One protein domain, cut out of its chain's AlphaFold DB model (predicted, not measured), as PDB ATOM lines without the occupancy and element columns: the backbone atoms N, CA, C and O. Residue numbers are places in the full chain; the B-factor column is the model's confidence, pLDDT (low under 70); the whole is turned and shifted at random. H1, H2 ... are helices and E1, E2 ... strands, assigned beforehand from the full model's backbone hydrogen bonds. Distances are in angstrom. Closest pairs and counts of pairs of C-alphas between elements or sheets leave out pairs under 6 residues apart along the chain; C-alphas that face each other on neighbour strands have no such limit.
ATOM      1  N   ARG A   3     199.665 131.049 181.724       87.81
ATOM      2  CA  ARG A   3     199.495 130.528 180.368       87.81
ATOM      3  C   ARG A   3     198.023 130.614 179.985       87.81
ATOM      4  O   ARG A   3     197.162 130.115 180.706       87.81
ATOM      5  N   ILE A   4     197.740 131.176 178.816       86.31
ATOM      6  CA  ILE A   4     196.387 131.232 178.256       86.31
ATOM      7  C   ILE A   4     196.369 130.378 176.993       86.31
ATOM      8  O   ILE A   4     197.251 130.493 176.142       86.31
ATOM      9  N   SER A   5     195.396 129.479 176.899       83.88
ATOM     10  CA  SER A   5     195.204 128.580 175.768       83.88
ATOM     11  C   SER A   5     193.872 128.896 175.102       83.88
ATOM     12  O   SER A   5     192.812 128.718 175.702       83.88
ATOM     13  N   PHE A   6     193.948 129.362 173.858       78.88
ATOM     14  CA  PHE A   6     192.785 129.585 173.009       78.88
ATOM     15  C   PHE A   6     192.504 128.310 172.229       78.88
ATOM     16  O   PHE A   6     193.346 127.859 171.449       78.88
ATOM     17  N   ILE A   7     191.338 127.713 172.460       74.19
ATOM     18  CA  ILE A   7     190.893 126.549 171.695       74.19
ATOM     19  C   ILE A   7     190.059 127.059 170.520       74.19
ATOM     20  O   ILE A   7     189.093 127.795 170.704       74.19
ATOM     21  N   SER A   8     190.470 126.686 169.309       66.94
ATOM     22  CA  SER A   8     189.746 126.958 168.066       66.94
ATOM     23  C   SER A   8     189.034 125.687 167.587       66.94
ATOM     24  O   SER A   8     189.511 124.578 167.839       66.94
ATOM     25  N   GLY A   9     187.901 125.847 166.900       65.31
ATOM     26  CA  GLY A   9     187.043 124.762 166.413       65.31
ATOM     27  C   GLY A   9     185.718 124.671 167.175       65.31
ATOM     28  O   GLY A   9     185.437 125.498 168.034       65.31
ATOM     29  N   HIS A  10     184.927 123.626 166.909       64.44
ATOM     30  CA  HIS A  10     183.590 123.402 167.499       64.44
ATOM     31  C   HIS A  10     183.596 123.061 169.008       64.44
ATOM     32  O   HIS A  10     182.647 122.480 169.536       64.44
ATOM     33  N   VAL A  11     184.677 123.373 169.725       66.00
ATOM     34  CA  VAL A  11     184.834 123.072 171.150       66.00
ATOM     35  C   VAL A  11     184.750 124.368 171.941       66.00
ATOM     36  O   VAL A  11     185.756 124.939 172.354       66.00
ATOM     37  N   ASN A  12     183.520 124.813 172.189       80.38
ATOM     38  CA  ASN A  12     183.247 125.953 173.060       80.38
ATOM     39  C   ASN A  12     183.205 125.556 174.523       80.38
ATOM     40  O   ASN A  12     182.146 125.419 175.138       80.38
ATOM     41  N   THR A  13     184.391 125.316 175.062       86.00
ATOM     42  CA  THR A  13     184.565 125.016 176.474       86.00
ATOM     43  C   THR A  13     185.520 126.001 177.114       86.00
ATOM     44  O   THR A  13     186.509 126.420 176.510       86.00
ATOM     45  N   CYS A  14     185.246 126.314 178.371       89.50
ATOM     46  CA  CYS A  14     186.147 127.075 179.207       89.50
ATOM     47  C   CYS A  14     186.495 126.323 180.485       89.50
ATOM     48  O   CYS A  14     185.813 125.387 180.906       89.50
ATOM     49  N   GLY A  15     187.603 126.727 181.091       91.25
ATOM     50  CA  GLY A  15     188.103 126.145 182.323       91.25
ATOM     51  C   GLY A  15     189.401 126.794 182.756       91.25
ATOM     52  O   GLY A  15     190.013 127.566 182.021       91.25
ATOM     53  N   ALA A  16     189.842 126.459 183.957       91.81
ATOM     54  CA  ALA A  16     191.173 126.826 184.399       91.81
ATOM     55  C   ALA A  16     191.807 125.688 185.179       91.81
ATOM     56  O   ALA A  16     191.139 124.813 185.737       91.81
ATOM     57  N   GLY A  17     193.122 125.744 185.257       89.69
ATOM     58  CA  GLY A  17     193.935 124.843 186.036       89.69
ATOM     59  C   GLY A  17     195.263 125.473 186.395       89.69
ATOM     60  O   GLY A  17     195.489 126.673 186.241       89.69
ATOM     61  N   ARG A  18     196.152 124.624 186.879       88.31
ATOM     62  CA  ARG A  18     197.522 124.969 187.223       88.31
ATOM     63  C   ARG A  18     198.433 123.782 186.964       88.31
ATOM     64  O   ARG A  18     198.055 122.637 187.211       88.31
ATOM     65  N   PHE A  19     199.643 124.073 186.522       88.69
ATOM     66  CA  PHE A  19     200.781 123.182 186.656       88.69
ATOM     67  C   PHE A  19     201.383 123.397 188.031       88.69
ATOM     68  O   PHE A  19     201.536 124.539 188.454       88.69
ATOM     69  N   VAL A  20     201.683 122.310 188.724       87.69
ATOM     70  CA  VAL A  20     202.296 122.321 190.054       87.69
ATOM     71  C   VAL A  20     203.270 121.166 190.170       87.69
ATOM     72  O   VAL A  20     203.150 120.168 189.448       87.69
ATOM     73  N   ALA A  21     204.222 121.279 191.086       87.50
ATOM     74  CA  ALA A  21     205.121 120.190 191.389       87.50
ATOM     75  C   ALA A  21     204.341 118.968 191.892       87.50
ATOM     76  O   ALA A  21     203.425 119.080 192.710       87.50
ATOM     77  N   SER A  22     204.710 117.780 191.420       86.00
ATOM     78  CA  SER A  22     204.021 116.528 191.747       86.00
ATOM     79  C   SER A  22     204.001 116.238 193.252       86.00
ATOM     80  O   SER A  22     203.004 115.726 193.756       86.00
ATOM     81  N   TYR A  23     205.055 116.623 193.980       82.62
ATOM     82  CA  TYR A  23     205.157 116.464 195.434       82.62
ATOM     83  C   TYR A  23     204.259 117.425 196.230       82.62
ATOM     84  O   TYR A  23     203.989 117.165 197.397       82.62
ATOM     85  N   ASN A  24     203.769 118.506 195.615       78.31
ATOM     86  CA  ASN A  24     202.825 119.436 196.242       78.31
ATOM     87  C   ASN A  24     201.367 118.991 196.077       78.31
ATOM     88  O   ASN A  24     200.456 119.696 196.496       78.31
ATOM     89  N   VAL A  25     201.116 117.845 195.440       77.44
ATOM     90  CA  VAL A  25     199.765 117.367 195.147       77.44
ATOM     91  C   VAL A  25     199.433 116.148 195.985       77.44
ATOM     92  O   VAL A  25     199.927 115.051 195.730       77.44
ATOM     93  N   THR A  26     198.474 116.300 196.893       73.50
ATOM     94  CA  THR A  26     197.848 115.155 197.556       73.50
ATOM     95  C   THR A  26     196.972 114.388 196.550       73.50
ATOM     96  O   THR A  26     196.084 114.972 195.912       73.50
ATOM     97  N   PRO A  27     197.183 113.072 196.352       68.12
ATOM     98  CA  PRO A  27     196.308 112.263 195.511       68.12
ATOM     99  C   PRO A  27     194.850 112.339 195.986       68.12
ATOM    100  O   PRO A  27     194.571 112.209 197.169       68.12
ATOM    101  N   GLY A  28     193.910 112.544 195.059       65.06
ATOM    102  CA  GLY A  28     192.475 112.623 195.373       65.06
ATOM    103  C   GLY A  28     191.973 114.011 195.779       65.06
ATOM    104  O   GLY A  28     190.776 114.264 195.663       65.06
ATOM    105  N   TYR A  29     192.868 114.936 196.129       66.94
ATOM    106  CA  TYR A  29     192.509 116.310 196.464       66.94
ATOM    107  C   TYR A  29     192.861 117.259 195.309       66.94
ATOM    108  O   TYR A  29     193.912 117.161 194.665       66.94
ATOM    109  N   ASP A  30     191.921 118.148 194.984       63.97
ATOM    110  CA  ASP A  30     192.088 119.169 193.939       63.97
ATOM    111  C   ASP A  30     192.417 120.553 194.545       63.97
ATOM    112  O   ASP A  30     193.023 121.390 193.873       63.97
ATOM    113  N   SER A  31     192.081 120.770 195.823       59.38
ATOM    114  CA  SER A  31     192.301 122.008 196.588       59.38
ATOM    115  C   SER A  31     193.741 122.184 197.075       59.38
ATOM    116  O   SER A  31     194.248 123.302 197.067       59.38
ATOM    117  N   ASP A  32     194.427 121.091 197.411       53.19
ATOM    118  CA  ASP A  32     195.535 121.121 198.383       53.19
ATOM    119  C   ASP A  32     196.920 121.428 197.803       53.19
ATOM    120  O   ASP A  32     197.919 121.320 198.509       53.19
ATOM    121  N   ALA A  33     197.017 121.814 196.529       58.41
ATOM    122  CA  ALA A  33     198.313 122.214 195.997       58.41
ATOM    123  C   ALA A  33     198.687 123.584 196.563       58.41
ATOM    124  O   ALA A  33     198.191 124.614 196.086       58.41
ATOM    125  N   ASN A  34     199.549 123.579 197.584       59.44
ATOM    126  CA  ASN A  34     200.171 124.780 198.116       59.44
ATOM    127  C   ASN A  34     200.929 125.469 196.976       59.44
ATOM    128  O   ASN A  34     202.030 125.080 196.601       59.44
ATOM    129  N   SER A  35     200.272 126.453 196.369       65.12
ATOM    130  CA  SER A  35     200.805 127.176 195.216       65.12
ATOM    131  C   SER A  35     201.777 128.273 195.667       65.12
ATOM    132  O   SER A  35     202.518 128.821 194.855       65.12
ATOM    133  N   TYR A  36     201.806 128.571 196.970       63.62
ATOM    134  CA  TYR A  36     202.754 129.486 197.583       63.62
ATOM    135  C   TYR A  36     204.056 128.734 197.873       63.62
ATOM    136  O   TYR A  36     204.113 127.849 198.724       63.62
ATOM    137  N   GLY A  37     205.115 129.091 197.154       68.12
ATOM    138  CA  GLY A  37     206.462 128.531 197.314       68.12
ATOM    139  C   GLY A  37     206.874 127.561 196.210       68.12
ATOM    140  O   GLY A  37     208.026 127.139 196.171       68.12
ATOM    141  N   ASP A  38     205.963 127.220 195.301       79.38
ATOM    142  CA  ASP A  38     206.245 126.294 194.214       79.38
ATOM    143  C   ASP A  38     206.675 127.042 192.944       79.38
ATOM    144  O   ASP A  38     205.882 127.699 192.269       79.38
ATOM    145  N   PHE A  39     207.959 126.912 192.600       80.88
ATOM    146  CA  PHE A  39     208.547 127.525 191.408       80.88
ATOM    147  C   PHE A  39     207.996 126.953 190.093       80.88
ATOM    148  O   PHE A  39     208.184 127.559 189.038       80.88
ATOM    149  N   ARG A  40     207.322 125.795 190.136       84.50
ATOM    150  CA  ARG A  40     206.682 125.155 188.979       84.50
ATOM    151  C   ARG A  40     205.242 125.622 188.779       84.50
ATOM    152  O   ARG A  40     204.618 125.211 187.801       84.50
ATOM    153  N   VAL A  41     204.720 126.487 189.661       86.94
ATOM    154  CA  VAL A  41     203.359 127.017 189.539       86.94
ATOM    155  C   VAL A  41     203.204 127.842 188.269       86.94
ATOM    156  O   VAL A  41     203.722 128.958 188.116       86.94
ATOM    157  N   MET A  42     202.393 127.300 187.370       89.06
ATOM    158  CA  MET A  42     201.937 127.990 186.176       89.06
ATOM    159  C   MET A  42     200.426 127.866 186.077       89.06
ATOM    160  O   MET A  42     199.900 126.774 185.894       89.06
ATOM    161  N   MET A  43     199.727 128.990 186.186       89.81
ATOM    162  CA  MET A  43     198.281 129.042 185.991       89.81
ATOM    163  C   MET A  43     197.966 128.797 184.519       89.81
ATOM    164  O   MET A  43     198.658 129.324 183.648       89.81
ATOM    165  N   GLN A  44     196.928 128.018 184.247       91.06
ATOM    166  CA  GLN A  44     196.431 127.757 182.908       91.06
ATOM    167  C   GLN A  44     194.978 128.186 182.800       91.06
ATOM    168  O   GLN A  44     194.134 127.714 183.556       91.06
ATOM    169  N   PHE A  45     194.681 129.000 181.798       91.62
ATOM    170  CA  PHE A  45     193.320 129.393 181.460       91.62
ATOM    171  C   PHE A  45     192.964 128.863 180.080       91.62
ATOM    172  O   PHE A  45     193.756 128.970 179.142       91.62
ATOM    173  N   ILE A  46     191.784 128.269 179.978       89.44
ATOM    174  CA  ILE A  46     191.220 127.716 178.756       89.44
ATOM    175  C   ILE A  46     189.973 128.531 178.445       89.44
ATOM    176  O   ILE A  46     189.035 128.574 179.240       89.44
ATOM    177  N   THR A  47     189.970 129.169 177.282       85.06
ATOM    178  CA  THR A  47     188.793 129.854 176.749       85.06
ATOM    179  C   THR A  47     188.639 129.502 175.279       85.06
ATOM    180  O   THR A  47     189.628 129.293 174.569       85.06
ATOM    181  N   ALA A  48     187.395 129.436 174.829       74.62
ATOM    182  CA  ALA A  48     187.054 129.204 173.436       74.62
ATOM    183  C   ALA A  48     186.527 130.483 172.777       74.62
ATOM    184  O   ALA A  48     186.274 131.483 173.450       74.62
ATOM    185  N   ALA A  49     186.398 130.455 171.451       64.44
ATOM    186  CA  ALA A  49     185.861 131.567 170.681       64.44
ATOM    187  C   ALA A  49     184.349 131.747 170.922       64.44
ATOM    188  O   ALA A  49     183.602 130.787 171.063       64.44
ATOM    189  N   MET A  50     183.869 132.991 170.916       64.06
ATOM    190  CA  MET A  50     182.456 133.337 171.159       64.06
ATOM    191  C   MET A  50     181.496 132.980 170.008       64.06
ATOM    192  O   MET A  50     180.316 133.306 170.072       64.06
ATOM    193  N   VAL A  51     181.983 132.390 168.918       61.50
ATOM    194  CA  VAL A  51     181.242 132.383 167.647       61.50
ATOM    195  C   VAL A  51     180.372 131.135 167.479       61.50
ATOM    196  O   VAL A  51     179.295 131.219 166.894       61.50
ATOM    197  N   ASP A  52     180.790 129.999 168.037       66.44
ATOM    198  CA  ASP A  52     180.137 128.713 167.778       66.44
ATOM    199  C   ASP A  52     179.102 128.348 168.878       66.44
ATOM    200  O   ASP A  52     179.043 128.952 169.957       66.44
ATOM    201  N   LEU A  53     178.288 127.315 168.637       73.50
ATOM    202  CA  LEU A  53     177.412 126.732 169.663       73.50
ATOM    203  C   LEU A  53     178.220 125.969 170.728       73.50
ATOM    204  O   LEU A  53     179.252 125.374 170.406       73.50
ATOM    205  N   PRO A  54     177.775 125.939 171.997       77.19
ATOM    206  CA  PRO A  54     178.372 125.074 173.006       77.19
ATOM    207  C   PRO A  54     178.416 123.599 172.579       77.19
ATOM    208  O   PRO A  54     177.472 123.128 171.939       77.19
ATOM    209  N   PRO A  55     179.470 122.851 172.952       79.94
ATOM    210  CA  PRO A  55     179.568 121.429 172.668       79.94
ATOM    211  C   PRO A  55     178.436 120.666 173.359       79.94
ATOM    212  O   PRO A  55     177.990 121.018 174.457       79.94
ATOM    213  N   ASP A  56     177.991 119.588 172.724       82.06
ATOM    214  CA  ASP A  56     176.952 118.732 173.273       82.06
ATOM    215  C   ASP A  56     177.450 117.957 174.509       82.06
ATOM    216  O   ASP A  56     178.647 117.835 174.797       82.06
ATOM    217  N   ARG A  57     176.501 117.394 175.261       82.50
ATOM    218  CA  ARG A  57     176.792 116.696 176.518       82.50
ATOM    219  C   ARG A  57     177.737 115.505 176.330       82.50
ATOM    220  O   ARG A  57     178.559 115.256 177.213       82.50
ATOM    221  N   LEU A  58     177.643 114.773 175.216       84.62
ATOM    222  CA  LEU A  58     178.498 113.609 174.983       84.62
ATOM    223  C   LEU A  58     179.944 114.040 174.731       84.62
ATOM    224  O   LEU A  58     180.852 113.479 175.347       84.62
ATOM    225  N   THR A  59     180.151 115.073 173.909       84.06
ATOM    226  CA  THR A  59     181.479 115.663 173.687       84.06
ATOM    227  C   THR A  59     182.066 116.186 174.993       84.06
ATOM    228  O   THR A  59     183.215 115.887 175.315       84.06
ATOM    229  N   MET A  60     181.270 116.875 175.813       84.75
ATOM    230  CA  MET A  60     181.715 117.363 177.122       84.75
ATOM    231  C   MET A  60     182.117 116.254 178.084       84.75
ATOM    232  O   MET A  60     183.139 116.357 178.765       84.75
ATOM    233  N   LYS A  61     181.335 115.177 178.132       84.31
ATOM    234  CA  LYS A  61     181.675 113.995 178.921       84.31
ATOM    235  C   LYS A  61     182.953 113.342 178.401       84.31
ATOM    236  O   LYS A  61     183.795 112.951 179.206       84.31
ATOM    237  N   GLY A  62     183.122 113.263 177.082       83.12
ATOM    238  CA  GLY A  62     184.344 112.792 176.434       83.12
ATOM    239  C   GLY A  62     185.565 113.605 176.854       83.12
ATOM    240  O   GLY A  62     186.519 113.027 177.364       83.12
ATOM    241  N   LEU A  63     185.494 114.935 176.741       80.56
ATOM    242  CA  LEU A  63     186.558 115.865 177.141       80.56
ATOM    243  C   LEU A  63     186.911 115.738 178.627       80.56
ATOM    244  O   LEU A  63     188.083 115.681 179.002       80.56
ATOM    245  N   TYR A  64     185.893 115.641 179.483       79.88
ATOM    246  CA  TYR A  64     186.087 115.450 180.917       79.88
ATOM    247  C   TYR A  64     186.787 114.122 181.232       79.88
ATOM    248  O   TYR A  64     187.734 114.083 182.017       79.88
ATOM    249  N   MET A  65     186.355 113.034 180.590       78.81
ATOM    250  CA  MET A  65     186.927 111.699 180.782       78.81
ATOM    251  C   MET A  65     188.313 111.546 180.142       78.81
ATOM    252  O   MET A  65     189.131 110.767 180.639       78.81
ATOM    253  N   SER A  66     188.599 112.277 179.058       73.50
ATOM    254  CA  SER A  66     189.916 112.299 178.414       73.50
ATOM    255  C   SER A  66     190.942 113.095 179.211       73.50
ATOM    256  O   SER A  66     192.131 112.811 179.099       73.50
ATOM    257  N   GLY A  67     190.495 114.027 180.061       64.44
ATOM    258  CA  GLY A  67     191.313 114.802 181.000       64.44
ATOM    259  C   GLY A  67     191.907 113.978 182.151       64.44
ATOM    260  O   GLY A  67     191.906 114.414 183.305       64.44
ATOM    261  N   LYS A  68     192.405 112.767 181.867       59.91
ATOM    262  CA  LYS A  68     193.252 112.002 182.792       59.91
ATOM    263  C   LYS A  68     194.474 112.852 183.145       59.91
ATOM    264  O   LYS A  68     194.910 113.653 182.325       59.91
ATOM    265  N   LYS A  69     195.016 112.678 184.360       63.50
ATOM    266  CA  LYS A  69     196.189 113.417 184.867       63.50
ATOM    267  C   LYS A  69     197.271 113.513 183.784       63.50
ATOM    268  O   LYS A  69     197.969 112.533 183.534       63.50
ATOM    269  N   ALA A  70     197.396 114.682 183.167       65.56
ATOM    270  CA  ALA A  70     198.482 114.972 182.256       65.56
ATOM    271  C   ALA A  70     199.681 115.408 183.101       65.56
ATOM    272  O   ALA A  70     199.625 116.387 183.850       65.56
ATOM    273  N   THR A  71     200.752 114.628 183.044       75.44
ATOM    274  CA  THR A  71     202.061 115.041 183.545       75.44
ATOM    275  C   THR A  71     202.711 115.882 182.459       75.44
ATOM    276  O   THR A  71     202.877 115.398 181.340       75.44
ATOM    277  N   PHE A  72     203.063 117.128 182.769       79.81
ATOM    278  CA  PHE A  72     203.848 117.953 181.852       79.81
ATOM    279  C   PHE A  72     205.279 117.409 181.743       79.81
ATOM    280  O   PHE A  72     205.819 117.272 180.650       79.81
ATOM    281  N   ASP A  73     205.855 117.031 182.886       86.12
ATOM    282  CA  ASP A  73     207.103 116.279 183.008       86.12
ATOM    283  C   ASP A  73     207.002 115.301 184.202       86.12
ATOM    284  O   ASP A  73     205.955 115.196 184.844       86.12
ATOM    285  N   GLN A  74     208.082 114.583 184.527       85.19
ATOM    286  CA  GLN A  74     208.104 113.627 185.650       85.19
ATOM    287  C   GLN A  74     207.783 114.261 187.018       85.19
ATOM    288  O   GLN A  74     207.368 113.563 187.942       85.19
ATOM    289  N   ASN A  75     207.952 115.577 187.152       88.12
ATOM    290  CA  ASN A  75     207.868 116.312 188.411       88.12
ATOM    291  C   ASN A  75     206.778 117.390 188.413       88.12
ATOM    292  O   ASN A  75     206.668 118.129 189.387       88.12
ATOM    293  N   THR A  76     205.976 117.493 187.353       87.94
ATOM    294  CA  THR A  76     205.009 118.571 187.141       87.94
ATOM    295  C   THR A  76     203.712 117.981 186.622       87.94
ATOM    296  O   THR A  76     203.673 117.327 185.579       87.94
ATOM    297  N   VAL A  77     202.628 118.236 187.342       87.38
ATOM    298  CA  VAL A  77     201.298 117.718 187.019       87.38
ATOM    299  C   VAL A  77     200.343 118.860 186.721       87.38
ATOM    300  O   VAL A  77     200.373 119.893 187.388       87.38
ATOM    301  N   GLU A  78     199.473 118.655 185.737       85.62
ATOM    302  CA  GLU A  78     198.354 119.551 185.473       85.62
ATOM    303  C   GLU A  78     197.171 119.208 186.385       85.62
ATOM    304  O   GLU A  78     196.771 118.046 186.540       85.62
ATOM    305  N   LYS A  79     196.588 120.239 186.996       85.19
ATOM    306  CA  LYS A  79     195.402 120.146 187.841       85.19
ATOM    307  C   LYS A  79     194.388 121.205 187.449       85.19
ATOM    308  O   LYS A  79     194.604 122.388 187.686       85.19
ATOM    309  N   LEU A  80     193.257 120.762 186.910       87.06
ATOM    310  CA  LEU A  80     192.104 121.620 186.654       87.06
ATOM    311  C   LEU A  80     191.358 121.946 187.951       87.06
ATOM    312  O   LEU A  80     191.108 121.061 188.778       87.06
ATOM    313  N   TYR A  81     190.968 123.207 188.089       87.50
ATOM    314  CA  TYR A  81     190.154 123.702 189.189       87.50
ATOM    315  C   TYR A  81     188.701 123.252 189.047       87.50
ATOM    316  O   TYR A  81     188.176 123.127 187.946       87.50
ATOM    317  N   LYS A  82     188.023 123.048 190.177       88.62
ATOM    318  CA  LYS A  82     186.574 122.813 190.225       88.62
ATOM    319  C   LYS A  82     185.825 124.152 190.309       88.62
ATOM    320  O   LYS A  82     185.163 124.412 191.304       88.62
ATOM    321  N   LEU A  83     185.995 125.009 189.303       89.00
ATOM    322  CA  LEU A  83     185.465 126.382 189.299       89.00
ATOM    323  C   LEU A  83     183.945 126.445 189.168       89.00
ATOM    324  O   LEU A  83     183.300 127.333 189.718       89.00
ATOM    325  N   PHE A  84     183.370 125.517 188.412       90.75
ATOM    326  CA  PHE A  84     181.984 125.606 187.982       90.75
ATOM    327  C   PHE A  84     181.102 124.805 188.934       90.75
ATOM    328  O   PHE A  84     180.692 123.691 188.632       90.75
ATOM    329  N   GLU A  85     180.834 125.328 190.130       90.12
ATOM    330  CA  GLU A  85     179.881 124.679 191.047       90.12
ATOM    331  C   GLU A  85     178.445 124.735 190.521       90.12
ATOM    332  O   GLU A  85     177.645 123.821 190.749       90.12
ATOM    333  N   ARG A  86     178.146 125.816 189.801       90.12
ATOM    334  CA  ARG A  86     176.892 126.090 189.112       90.12
ATOM    335  C   ARG A  86     177.195 126.559 187.696       90.12
ATOM    336  O   ARG A  86     178.181 127.260 187.465       90.12
ATOM    337  N   ASP A  87     176.333 126.164 186.773       88.50
ATOM    338  CA  ASP A  87     176.300 126.696 185.414       88.50
ATOM    339  C   ASP A  87     175.756 128.141 185.425       88.50
ATOM    340  O   ASP A  87     175.191 128.600 186.422       88.50
ATOM    341  N   VAL A  88     175.876 128.847 184.304       88.19
ATOM    342  CA  VAL A  88     175.400 130.225 184.096       88.19
ATOM    343  C   VAL A  88     173.908 130.360 184.428       88.19
ATOM    344  O   VAL A  88     173.469 131.350 185.026       88.19
ATOM    345  N   ASP A  89     173.137 129.314 184.131       86.06
ATOM    346  CA  ASP A  89     171.690 129.253 184.360       86.06
ATOM    347  C   ASP A  89     171.318 128.888 185.817       86.06
ATOM    348  O   ASP A  89     170.143 128.780 186.150       86.06
ATOM    349  N   GLY A  90     172.297 128.686 186.710       85.62
ATOM    350  CA  GLY A  90     172.088 128.333 188.126       85.62
ATOM    351  C   GLY A  90     171.867 126.837 188.393       85.62
ATOM    352  O   GLY A  90     171.860 126.390 189.546       85.62
ATOM    353  N   ASN A  91     171.746 126.037 187.336       87.44
ATOM    354  CA  ASN A  91     171.670 124.584 187.432       87.44
ATOM    355  C   ASN A  91     173.024 123.973 187.822       87.44
ATOM    356  O   ASN A  91     174.081 124.589 187.679       87.44
ATOM    357  N   LEU A  92     172.992 122.742 188.335       89.06
ATOM    358  CA  LEU A  92     174.219 121.966 188.506       89.06
ATOM    359  C   LEU A  92     174.802 121.632 187.124       89.06
ATOM    360  O   LEU A  92     174.028 121.292 186.224       89.06
ATOM    361  N   PRO A  93     176.136 121.679 186.950       85.12
ATOM    362  CA  PRO A  93     176.750 121.281 185.695       85.12
ATOM    363  C   PRO A  93     176.370 119.844 185.306       85.12
ATOM    364  O   PRO A  93     176.319 118.965 186.182       85.12
ATOM    365  N   PRO A  94     176.149 119.570 184.008       79.94
ATOM    366  CA  PRO A  94     175.854 118.228 183.524       79.94
ATOM    367  C   PRO A  94     176.897 117.206 183.988       79.94
ATOM    368  O   PRO A  94     178.096 117.486 184.018       79.94
ATOM    369  N   ASP A  95     176.430 116.012 184.365       79.56
ATOM    370  CA  ASP A  95     177.277 114.888 184.799       79.56
ATOM    371  C   ASP A  95     178.214 115.202 185.987       79.56
ATOM    372  O   ASP A  95     179.168 114.469 186.244       79.56
ATOM    373  N   GLY A  96     177.950 116.284 186.730       81.38
ATOM    374  CA  GLY A  96     178.783 116.716 187.853       81.38
ATOM    375  C   GLY A  96     180.133 117.313 187.440       81.38
ATOM    376  O   GLY A  96     181.021 117.453 188.288       81.38
ATOM    377  N   ASN A  97     180.316 117.674 186.165       85.12
ATOM    378  CA  ASN A  97     181.556 118.269 185.679       85.12
ATOM    379  C   ASN A  97     181.717 119.710 186.184       85.12
ATOM    380  O   ASN A  97     181.171 120.648 185.618       85.12
ATOM    381  N   ARG A  98     182.525 119.889 187.231       88.75
ATOM    382  CA  ARG A  98     182.851 121.217 187.782       88.75
ATOM    383  C   ARG A  98     184.137 121.824 187.219       88.75
ATOM    384  O   ARG A  98     184.554 122.882 187.678       88.75
ATOM    385  N   LYS A  99     184.815 121.128 186.300       88.81
ATOM    386  CA  LYS A  99     186.160 121.486 185.815       88.81
ATOM    387  C   LYS A  99     186.143 122.206 184.475       88.81
ATOM    388  O   LYS A  99     186.992 123.057 184.240       88.81
ATOM    389  N   LEU A 100     185.192 121.851 183.615       89.94
ATOM    390  CA  LEU A 100     184.994 122.457 182.304       89.94
ATOM    391  C   LEU A 100     183.538 122.880 182.160       89.94
ATOM    392  O   LEU A 100     182.648 122.177 182.644       89.94
ATOM    393  N   LEU A 101     183.305 123.977 181.451       89.25
ATOM    394  CA  LEU A 101     181.972 124.507 181.212       89.25
ATOM    395  C   LEU A 101     181.734 124.713 179.715       89.25
ATOM    396  O   LEU A 101     182.514 125.374 179.037       89.25
ATOM    397  N   ALA A 102     180.639 124.142 179.211       87.88
ATOM    398  CA  ALA A 102     180.220 124.233 177.816       87.88
ATOM    399  C   ALA A 102     179.434 125.521 177.569       87.88
ATOM    400  O   ALA A 102     178.204 125.508 177.526       87.88
ATOM    401  N   ARG A 103     180.134 126.646 177.465       85.94
ATOM    402  CA  ARG A 103     179.539 127.962 177.224       85.94
ATOM    403  C   ARG A 103     180.464 128.782 176.339       85.94
ATOM    404  O   ARG A 103     181.670 128.541 176.297       85.94
ATOM    405  N   ARG A 104     179.894 129.784 175.667       84.44
ATOM    406  CA  ARG A 104     180.706 130.872 175.118       84.44
ATOM    407  C   ARG A 104     181.392 131.579 176.276       84.44
ATOM    408  O   ARG A 104     180.765 131.773 177.321       84.44
ATOM    409  N   SER A 105     182.654 131.944 176.098       87.38
ATOM    410  CA  SER A 105     183.402 132.596 177.160       87.38
ATOM    411  C   SER A 105     184.457 133.566 176.666       87.38
ATOM    412  O   SER A 105     184.966 133.449 175.554       87.38
ATOM    413  N   PHE A 106     184.840 134.479 177.546       88.25
ATOM    414  CA  PHE A 106     186.000 135.345 177.384       88.25
ATOM    415  C   PHE A 106     186.708 135.541 178.721       88.25
ATOM    416  O   PHE A 106     186.180 135.193 179.777       88.25
ATOM    417  N   LEU A 107     187.922 136.086 178.673       91.38
ATOM    418  CA  LEU A 107     188.735 136.348 179.856       91.38
ATOM    419  C   LEU A 107     188.887 137.853 180.066       91.38
ATOM    420  O   LEU A 107     189.167 138.573 179.109       91.38
ATOM    421  N   THR A 108     188.782 138.310 181.313       92.94
ATOM    422  CA  THR A 108     189.352 139.600 181.729       92.94
ATOM    423  C   THR A 108     190.467 139.359 182.733       92.94
ATOM    424  O   THR A 108     190.448 138.379 183.480       92.94
ATOM    425  N   ILE A 109     191.476 140.224 182.695       92.25
ATOM    426  CA  ILE A 109     192.622 140.177 183.596       92.25
ATOM    427  C   ILE A 109     192.715 141.540 184.264       92.25
ATOM    428  O   ILE A 109     192.768 142.558 183.577       92.25
ATOM    429  N   GLU A 110     192.716 141.542 185.588       91.38
ATOM    430  CA  GLU A 110     192.679 142.736 186.426       91.38
ATOM    431  C   GLU A 110     193.780 142.650 187.485       91.38
ATOM    432  O   GLU A 110     194.171 141.564 187.908       91.38
ATOM    433  N   GLU A 111     194.296 143.797 187.908       89.06
ATOM    434  CA  GLU A 111     195.240 143.896 189.020       89.06
ATOM    435  C   GLU A 111     194.499 144.475 190.227       89.06
ATOM    436  O   GLU A 111     193.987 145.593 190.169       89.06
ATOM    437  N   GLU A 112     194.419 143.715 191.317       85.81
ATOM    438  CA  GLU A 112     193.860 144.174 192.589       85.81
ATOM    439  C   GLU A 112     195.002 144.479 193.557       85.81
ATOM    440  O   GLU A 112     195.795 143.601 193.908       85.81
ATOM    441  N   LEU A 113     195.088 145.733 193.998       82.81
ATOM    442  CA  LEU A 113     195.989 146.124 195.073       82.81
ATOM    443  C   LEU A 113     195.287 145.891 196.404       82.81
ATOM    444  O   LEU A 113     194.261 146.500 196.702       82.81
ATOM    445  N   SER A 114     195.871 145.020 197.214       77.25
ATOM    446  CA  SER A 114     195.412 144.736 198.567       77.25
ATOM    447  C   SER A 114     196.416 145.266 199.578       77.25
ATOM    448  O   SER A 114     197.629 145.197 199.374       77.25
ATOM    449  N   VAL A 115     195.907 145.804 200.680       73.50
ATOM    450  CA  VAL A 115     196.740 146.238 201.796       73.50
ATOM    451  C   VAL A 115     197.080 145.005 202.627       73.50
ATOM    452  O   VAL A 115     196.210 144.420 203.276       73.50
ATOM    453  N   ALA A 116     198.341 144.574 202.591       67.19
ATOM    454  CA  ALA A 116     198.810 143.525 203.476       67.19
ATOM    455  C   ALA A 116     199.129 144.145 204.837       67.19
ATOM    456  O   ALA A 116     200.206 144.704 205.041       67.19
ATOM    457  N   ASN A 117     198.194 144.004 205.779       60.00
ATOM    458  CA  ASN A 117     198.435 144.328 207.181       60.00
ATOM    459  C   ASN A 117     199.497 143.368 207.737       60.00
ATOM    460  O   ASN A 117     199.194 142.256 208.176       60.00
ATOM    461  N   GLY A 118     200.763 143.775 207.691       56.03
ATOM    462  CA  GLY A 118     201.834 143.035 208.338       56.03
ATOM    463  C   GLY A 118     201.662 143.077 209.857       56.03
ATOM    464  O   GLY A 118     201.458 144.144 210.430       56.03
ATOM    465  N   ALA A 119     201.858 141.940 210.532       53.00
ATOM    466  CA  ALA A 119     201.899 141.840 212.001       53.00
ATOM    467  C   ALA A 119     202.954 142.758 212.674       53.00
ATOM    468  O   ALA A 119     202.996 142.857 213.897       53.00
ATOM    469  N   TYR A 120     203.795 143.429 211.878       55.59
ATOM    470  CA  TYR A 120     204.887 144.307 212.301       55.59
ATOM    471  C   TYR A 120     204.754 145.761 211.806       55.59
ATOM    472  O   TYR A 120     205.737 146.494 211.820       55.59
ATOM    473  N   GLY A 121     203.567 146.201 211.366       49.03
ATOM    474  CA  GLY A 121     203.299 147.628 211.112       49.03
ATOM    475  C   GLY A 121     203.892 148.210 209.823       49.03
ATOM    476  O   GLY A 121     203.956 149.428 209.683       49.03
ATOM    477  N   TYR A 122     204.305 147.364 208.876       52.53
ATOM    478  CA  TYR A 122     204.578 147.797 207.505       52.53
ATOM    479  C   TYR A 122     203.334 147.578 206.653       52.53
ATOM    480  O   TYR A 122     202.923 146.436 206.440       52.53
ATOM    481  N   ASP A 123     202.767 148.682 206.177       58.62
ATOM    482  CA  ASP A 123     201.636 148.688 205.258       58.62
ATOM    483  C   ASP A 123     202.172 148.492 203.835       58.62
ATOM    484  O   ASP A 123     202.628 149.422 203.167       58.62
ATOM    485  N   GLY A 124     202.260 147.231 203.416       65.62
ATOM    486  CA  GLY A 124     202.712 146.868 202.079       65.62
ATOM    487  C   GLY A 124     201.522 146.721 201.142       65.62
ATOM    488  O   GLY A 124     200.634 145.912 201.402       65.62
ATOM    489  N   MET A 125     201.514 147.450 200.025       69.50
ATOM    490  CA  MET A 125     200.590 147.165 198.924       69.50
ATOM    491  C   MET A 125     201.034 145.875 198.227       69.50
ATOM    492  O   MET A 125     202.156 145.788 197.725       69.50
ATOM    493  N   VAL A 126     200.159 144.875 198.193       76.56
ATOM    494  CA  VAL A 126     200.356 143.632 197.446       76.56
ATOM    495  C   VAL A 126     199.431 143.649 196.240       76.56
ATOM    496  O   VAL A 126     198.210 143.578 196.382       76.56
ATOM    497  N   ALA A 127     200.031 143.724 195.055       79.06
ATOM    498  CA  ALA A 127     199.332 143.534 193.796       79.06
ATOM    499  C   ALA A 127     199.059 142.042 193.560       79.06
ATOM    500  O   ALA A 127     199.985 141.223 193.532       79.06
ATOM    501  N   THR A 128     197.789 141.695 193.377       83.75
ATOM    502  CA  THR A 128     197.337 140.359 192.991       83.75
ATOM    503  C   THR A 128     196.734 140.428 191.601       83.75
ATOM    504  O   THR A 128     195.854 141.241 191.331       83.75
ATOM    505  N   LEU A 129     197.199 139.558 190.709       88.25
ATOM    506  CA  LEU A 129     196.606 139.428 189.386       88.25
ATOM    507  C   LEU A 129     195.365 138.533 189.485       88.25
ATOM    508  O   LEU A 129     195.444 137.403 189.964       88.25
ATOM    509  N   ILE A 130     194.233 139.026 189.008       90.81
ATOM    510  CA  ILE A 130     192.957 138.318 188.977       90.81
ATOM    511  C   ILE A 130     192.623 138.006 187.533       90.81
ATOM    512  O   ILE A 130     192.713 138.867 186.660       90.81
ATOM    513  N   VAL A 131     192.203 136.772 187.283       92.50
ATOM    514  CA  VAL A 131     191.672 136.365 185.988       92.50
ATOM    515  C   VAL A 131     190.228 135.937 186.170       92.50
ATOM    516  O   VAL A 131     189.933 135.029 186.946       92.50
ATOM    517  N   ASN A 132     189.331 136.578 185.429       93.69
ATOM    518  CA  ASN A 132     187.917 136.241 185.396       93.69
ATOM    519  C   ASN A 132     187.600 135.502 184.096       93.69
ATOM    520  O   ASN A 132     187.858 136.021 183.010       93.69
ATOM    521  N   ILE A 133     187.014 134.308 184.204       92.94
ATOM    522  CA  ILE A 133     186.374 133.629 183.073       92.94
ATOM    523  C   ILE A 133     184.914 134.050 183.046       92.94
ATOM    524  O   ILE A 133     184.145 133.673 183.922       92.94
ATOM    525  N   HIS A 134     184.523 134.813 182.039       91.81
ATOM    526  CA  HIS A 134     183.138 135.205 181.814       91.81
ATOM    527  C   HIS A 134     182.480 134.160 180.931       91.81
ATOM    528  O   HIS A 134     182.934 133.957 179.810       91.81
ATOM    529  N   ALA A 135     181.445 133.486 181.425       89.88
ATOM    530  CA  ALA A 135     180.668 132.525 180.650       89.88
ATOM    531  C   ALA A 135     179.263 133.064 180.379       89.88
ATOM    532  O   ALA A 135     178.626 133.628 181.269       89.88
ATOM    533  N   GLU A 136     178.774 132.859 179.161       86.62
ATOM    534  CA  GLU A 136     177.487 133.382 178.710       86.62
ATOM    535  C   GLU A 136     176.445 132.284 178.524       86.62
ATOM    536  O   GLU A 136     176.768 131.173 178.096       86.62
ATOM    537  N   THR A 137     175.175 132.609 178.766       81.75
ATOM    538  CA  THR A 137     174.056 131.723 178.430       81.75
ATOM    539  C   THR A 137     174.063 131.404 176.929       81.75
ATOM    540  O   THR A 137     174.347 132.255 176.085       81.75
ATOM    541  N   ALA A 138     173.752 130.148 176.594       68.31
ATOM    542  CA  ALA A 138     173.605 129.723 175.206       68.31
ATOM    543  C   ALA A 138     172.358 130.391 174.620       68.31
ATOM    544  O   ALA A 138     171.279 130.298 175.212       68.31
ATOM    545  N   ASP A 139     172.513 131.066 173.485       63.03
ATOM    546  CA  ASP A 139     171.415 131.756 172.820       63.03
ATOM    547  C   ASP A 139     170.278 130.761 172.542       63.03
ATOM    548  O   ASP A 139     170.410 129.825 171.754       63.03
ATOM    549  N   SER A 140     169.167 130.911 173.258       51.38
ATOM    550  CA  SER A 140     168.010 130.023 173.153       51.38
ATOM    551  C   SER A 140     166.991 130.607 172.179       51.38
ATOM    552  O   SER A 140     165.796 130.611 172.452       51.38
ATOM    553  N   GLY A 141     167.459 131.139 171.044       50.56
ATOM    554  CA  GLY A 141     166.703 131.345 169.801       50.56
ATOM    555  C   GLY A 141     165.406 132.159 169.873       50.56
ATOM    556  O   GLY A 141     164.657 132.175 168.900       50.56
ATOM    557  N   ARG A 142     165.079 132.798 171.001       49.94
ATOM    558  CA  ARG A 142     163.795 133.493 171.192       49.94
ATOM    559  C   ARG A 142     163.906 134.868 171.838       49.94
ATOM    560  O   ARG A 142     162.888 135.548 171.898       49.94
ATOM    561  N   ASN A 143     165.073 135.288 172.332       53.38
ATOM    562  CA  ASN A 143     165.274 136.627 172.899       53.38
ATOM    563  C   ASN A 143     166.773 136.915 173.091       53.38
ATOM    564  O   ASN A 143     167.374 136.443 174.056       53.38
ATOM    565  N   VAL A 144     167.358 137.708 172.191       56.44
ATOM    566  CA  VAL A 144     168.759 138.172 172.279       56.44
ATOM    567  C   VAL A 144     168.975 139.058 173.523       56.44
ATOM    568  O   VAL A 144     170.072 139.112 174.068       56.44
ATOM    569  N   ASP A 145     167.902 139.635 174.073       56.12
ATOM    570  CA  ASP A 145     167.910 140.493 175.269       56.12
ATOM    571  C   ASP A 145     168.159 139.750 176.602       56.12
ATOM    572  O   ASP A 145     168.070 140.344 177.676       56.12
ATOM    573  N   ARG A 146     168.455 138.441 176.579       65.06
ATOM    574  CA  ARG A 146     168.663 137.617 177.790       65.06
ATOM    575  C   ARG A 146     170.036 136.952 177.873       65.06
ATOM    576  O   ARG A 146     170.175 135.932 178.551       65.06
ATOM    577  N   ILE A 147     171.055 137.499 177.212       74.88
ATOM    578  CA  ILE A 147     172.427 137.024 177.419       74.88
ATOM    579  C   ILE A 147     172.842 137.386 178.848       74.88
ATOM    580  O   ILE A 147     173.086 138.544 179.177       74.88
ATOM    581  N   LYS A 148     172.886 136.375 179.715       85.50
ATOM    582  CA  LYS A 148     173.440 136.483 181.061       85.50
ATOM    583  C   LYS A 148     174.908 136.087 181.012       85.50
ATOM    584  O   LYS A 148     175.231 135.016 180.503       85.50
ATOM    585  N   THR A 149     175.759 136.913 181.609       89.44
ATOM    586  CA  THR A 149     177.192 136.648 181.763       89.44
ATOM    587  C   THR A 149     177.508 136.418 183.233       89.44
ATOM    588  O   THR A 149     177.108 137.207 184.090       89.44
ATOM    589  N   VAL A 150     178.202 135.324 183.538       91.81
ATOM    590  CA  VAL A 150     178.632 134.977 184.897       91.81
ATOM    591  C   VAL A 150     180.159 134.918 184.941       91.81
ATOM    592  O   VAL A 150     180.745 134.126 184.197       91.81
ATOM    593  N   PRO A 151     180.811 135.731 185.794       92.88
ATOM    594  CA  PRO A 151     182.249 135.667 185.996       92.88
ATOM    595  C   PRO A 151     182.618 134.571 187.001       92.88
ATOM    596  O   PRO A 151     182.029 134.457 188.077       92.88
ATOM    597  N   TYR A 152     183.652 133.806 186.673       92.56
ATOM    598  CA  TYR A 152     184.330 132.880 187.574       92.56
ATOM    599  C   TYR A 152     185.726 133.432 187.851       92.56
ATOM    600  O   TYR A 152     186.540 133.531 186.931       92.56
ATOM    601  N   ARG A 153     185.974 133.818 189.106       92.38
ATOM    602  CA  ARG A 153     187.200 134.494 189.549       92.38
ATOM    603  C   ARG A 153     188.288 133.492 189.929       92.38
ATOM    604  O   ARG A 153     188.027 132.531 190.651       92.38
ATOM    605  N   ILE A 154     189.513 133.745 189.473       90.81
ATOM    606  CA  ILE A 154     190.716 133.015 189.866       90.81
ATOM    607  C   ILE A 154     191.792 134.020 190.267       90.81
ATOM    608  O   ILE A 154     192.218 134.840 189.452       90.81
ATOM    609  N   ASP A 155     192.284 133.898 191.497       88.50
ATOM    610  CA  ASP A 155     193.433 134.666 191.962       88.50
ATOM    611  C   ASP A 155     194.726 133.971 191.514       88.50
ATOM    612  O   ASP A 155     194.944 132.778 191.758       88.50
ATOM    613  N   VAL A 156     195.594 134.708 190.826       85.88
ATOM    614  CA  VAL A 156     196.907 134.218 190.415       85.88
ATOM    615  C   VAL A 156     197.872 134.437 191.579       85.88
ATOM    616  O   VAL A 156     198.117 135.586 191.956       85.88
ATOM    617  N   PRO A 157     198.453 133.367 192.148       79.00
ATOM    618  CA  PRO A 157     199.371 133.512 193.263       79.00
ATOM    619  C   PRO A 157     200.603 134.319 192.826       79.00
ATOM    620  O   PRO A 157     201.108 134.120 191.710       79.00
TER     621      PRO A 157
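What this domain is: This is residues 3 to 157 of the 265 residues of the protein "PhoD_2 domain-containing protein" of Zancudomyces culisetae (UniProt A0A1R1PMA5). Two strongly twisted sheets lie partly face to face as a sandwich, a curled sheet of five strands and a sheet of three whose long hairpin E6 and E7 reaches far along the longest axis. H1 lies off both sheets, and residues 140 to 145, in the link from E7 to E8, stick out at the other end of that axis from the hairpin's turn. The printed part has 155 residues, with eight named strands and one named helix, in the order E1 E2 E3 H1 E4 E5 E6 E7 E8. The larger sheet runs E1 E3 E2 E5 E4 and is mixed, and the smaller runs E6 E7 E8, antiparallel. The class is mostly strand, though 74 of 155 residues, under half, are in named elements; the whole is compact, with a radius of gyration of the C-alphas of 17.4 A, and elongated, spanning 59 by 38 by 26 A.

Where its parts are: Begin in the larger sheet with E1, residues 3 to 7, from C-alpha 3 at (199.495, 130.528, 180.368). Beside it find E3, residues 42 to 48, 19.6 A long, then E2, residues 14 to 21, 23.6 A, then E5, residues 76 to 80, and E4, residues 71 to 73. H1 holds residues 57 to 66 and is 14.0 A long. In the other sheet, E6, residues 104 to 117, and E7, residues 123 to 136, are each 39.0 A long; E6 begins at C-alpha 104 at (180.706, 130.872, 175.118). E8, residues 149 to 156, is 21.7 A long and ends at C-alpha 156 at (196.907, 134.218, 190.415).

How they stand to each other: Look first at E1 and E3, parallel, with N 5 and O 45 within hydrogen-bond range at 2.8 A. E3 and E2 form an antiparallel hairpin, with N 17 and O 44 at 2.8 A. E2 and E5 are antiparallel, with N 18 and O 79 at 2.8 A; the hairpin E4 and E5 has N 72 and O 76 at 2.9 A. E6, E7 and E8 form a meander, each strand the antiparallel neighbour of the one before: see N 110 and O 130 at 2.9 A, and N 152 and O 133 at 2.8 A. Between the sheets, the strands stand at 30 degrees; the closest C-alphas of E3 and E6, Thr 47 and Ser 105, are 6.1 A apart. E2 and E8 are near each other. Residues 14 to 15 of E2 pair antiparallel with residues 100 to 101. H1, with its O i to N i+4 pairs within hydrogen-bond range, is not on either sheet.

The domain as a whole: The two C-alphas farthest apart, those of Tyr 120 and Arg 142, are 59.1 A apart. The printed part has no cut. The links E2 to E3, E5 to E6 and E7 to E8 are long. Mean pLDDT of the printed part is 78.9, and 42 residues are under 70, among them 27 to 37, 116 to 125 and 138 to 146.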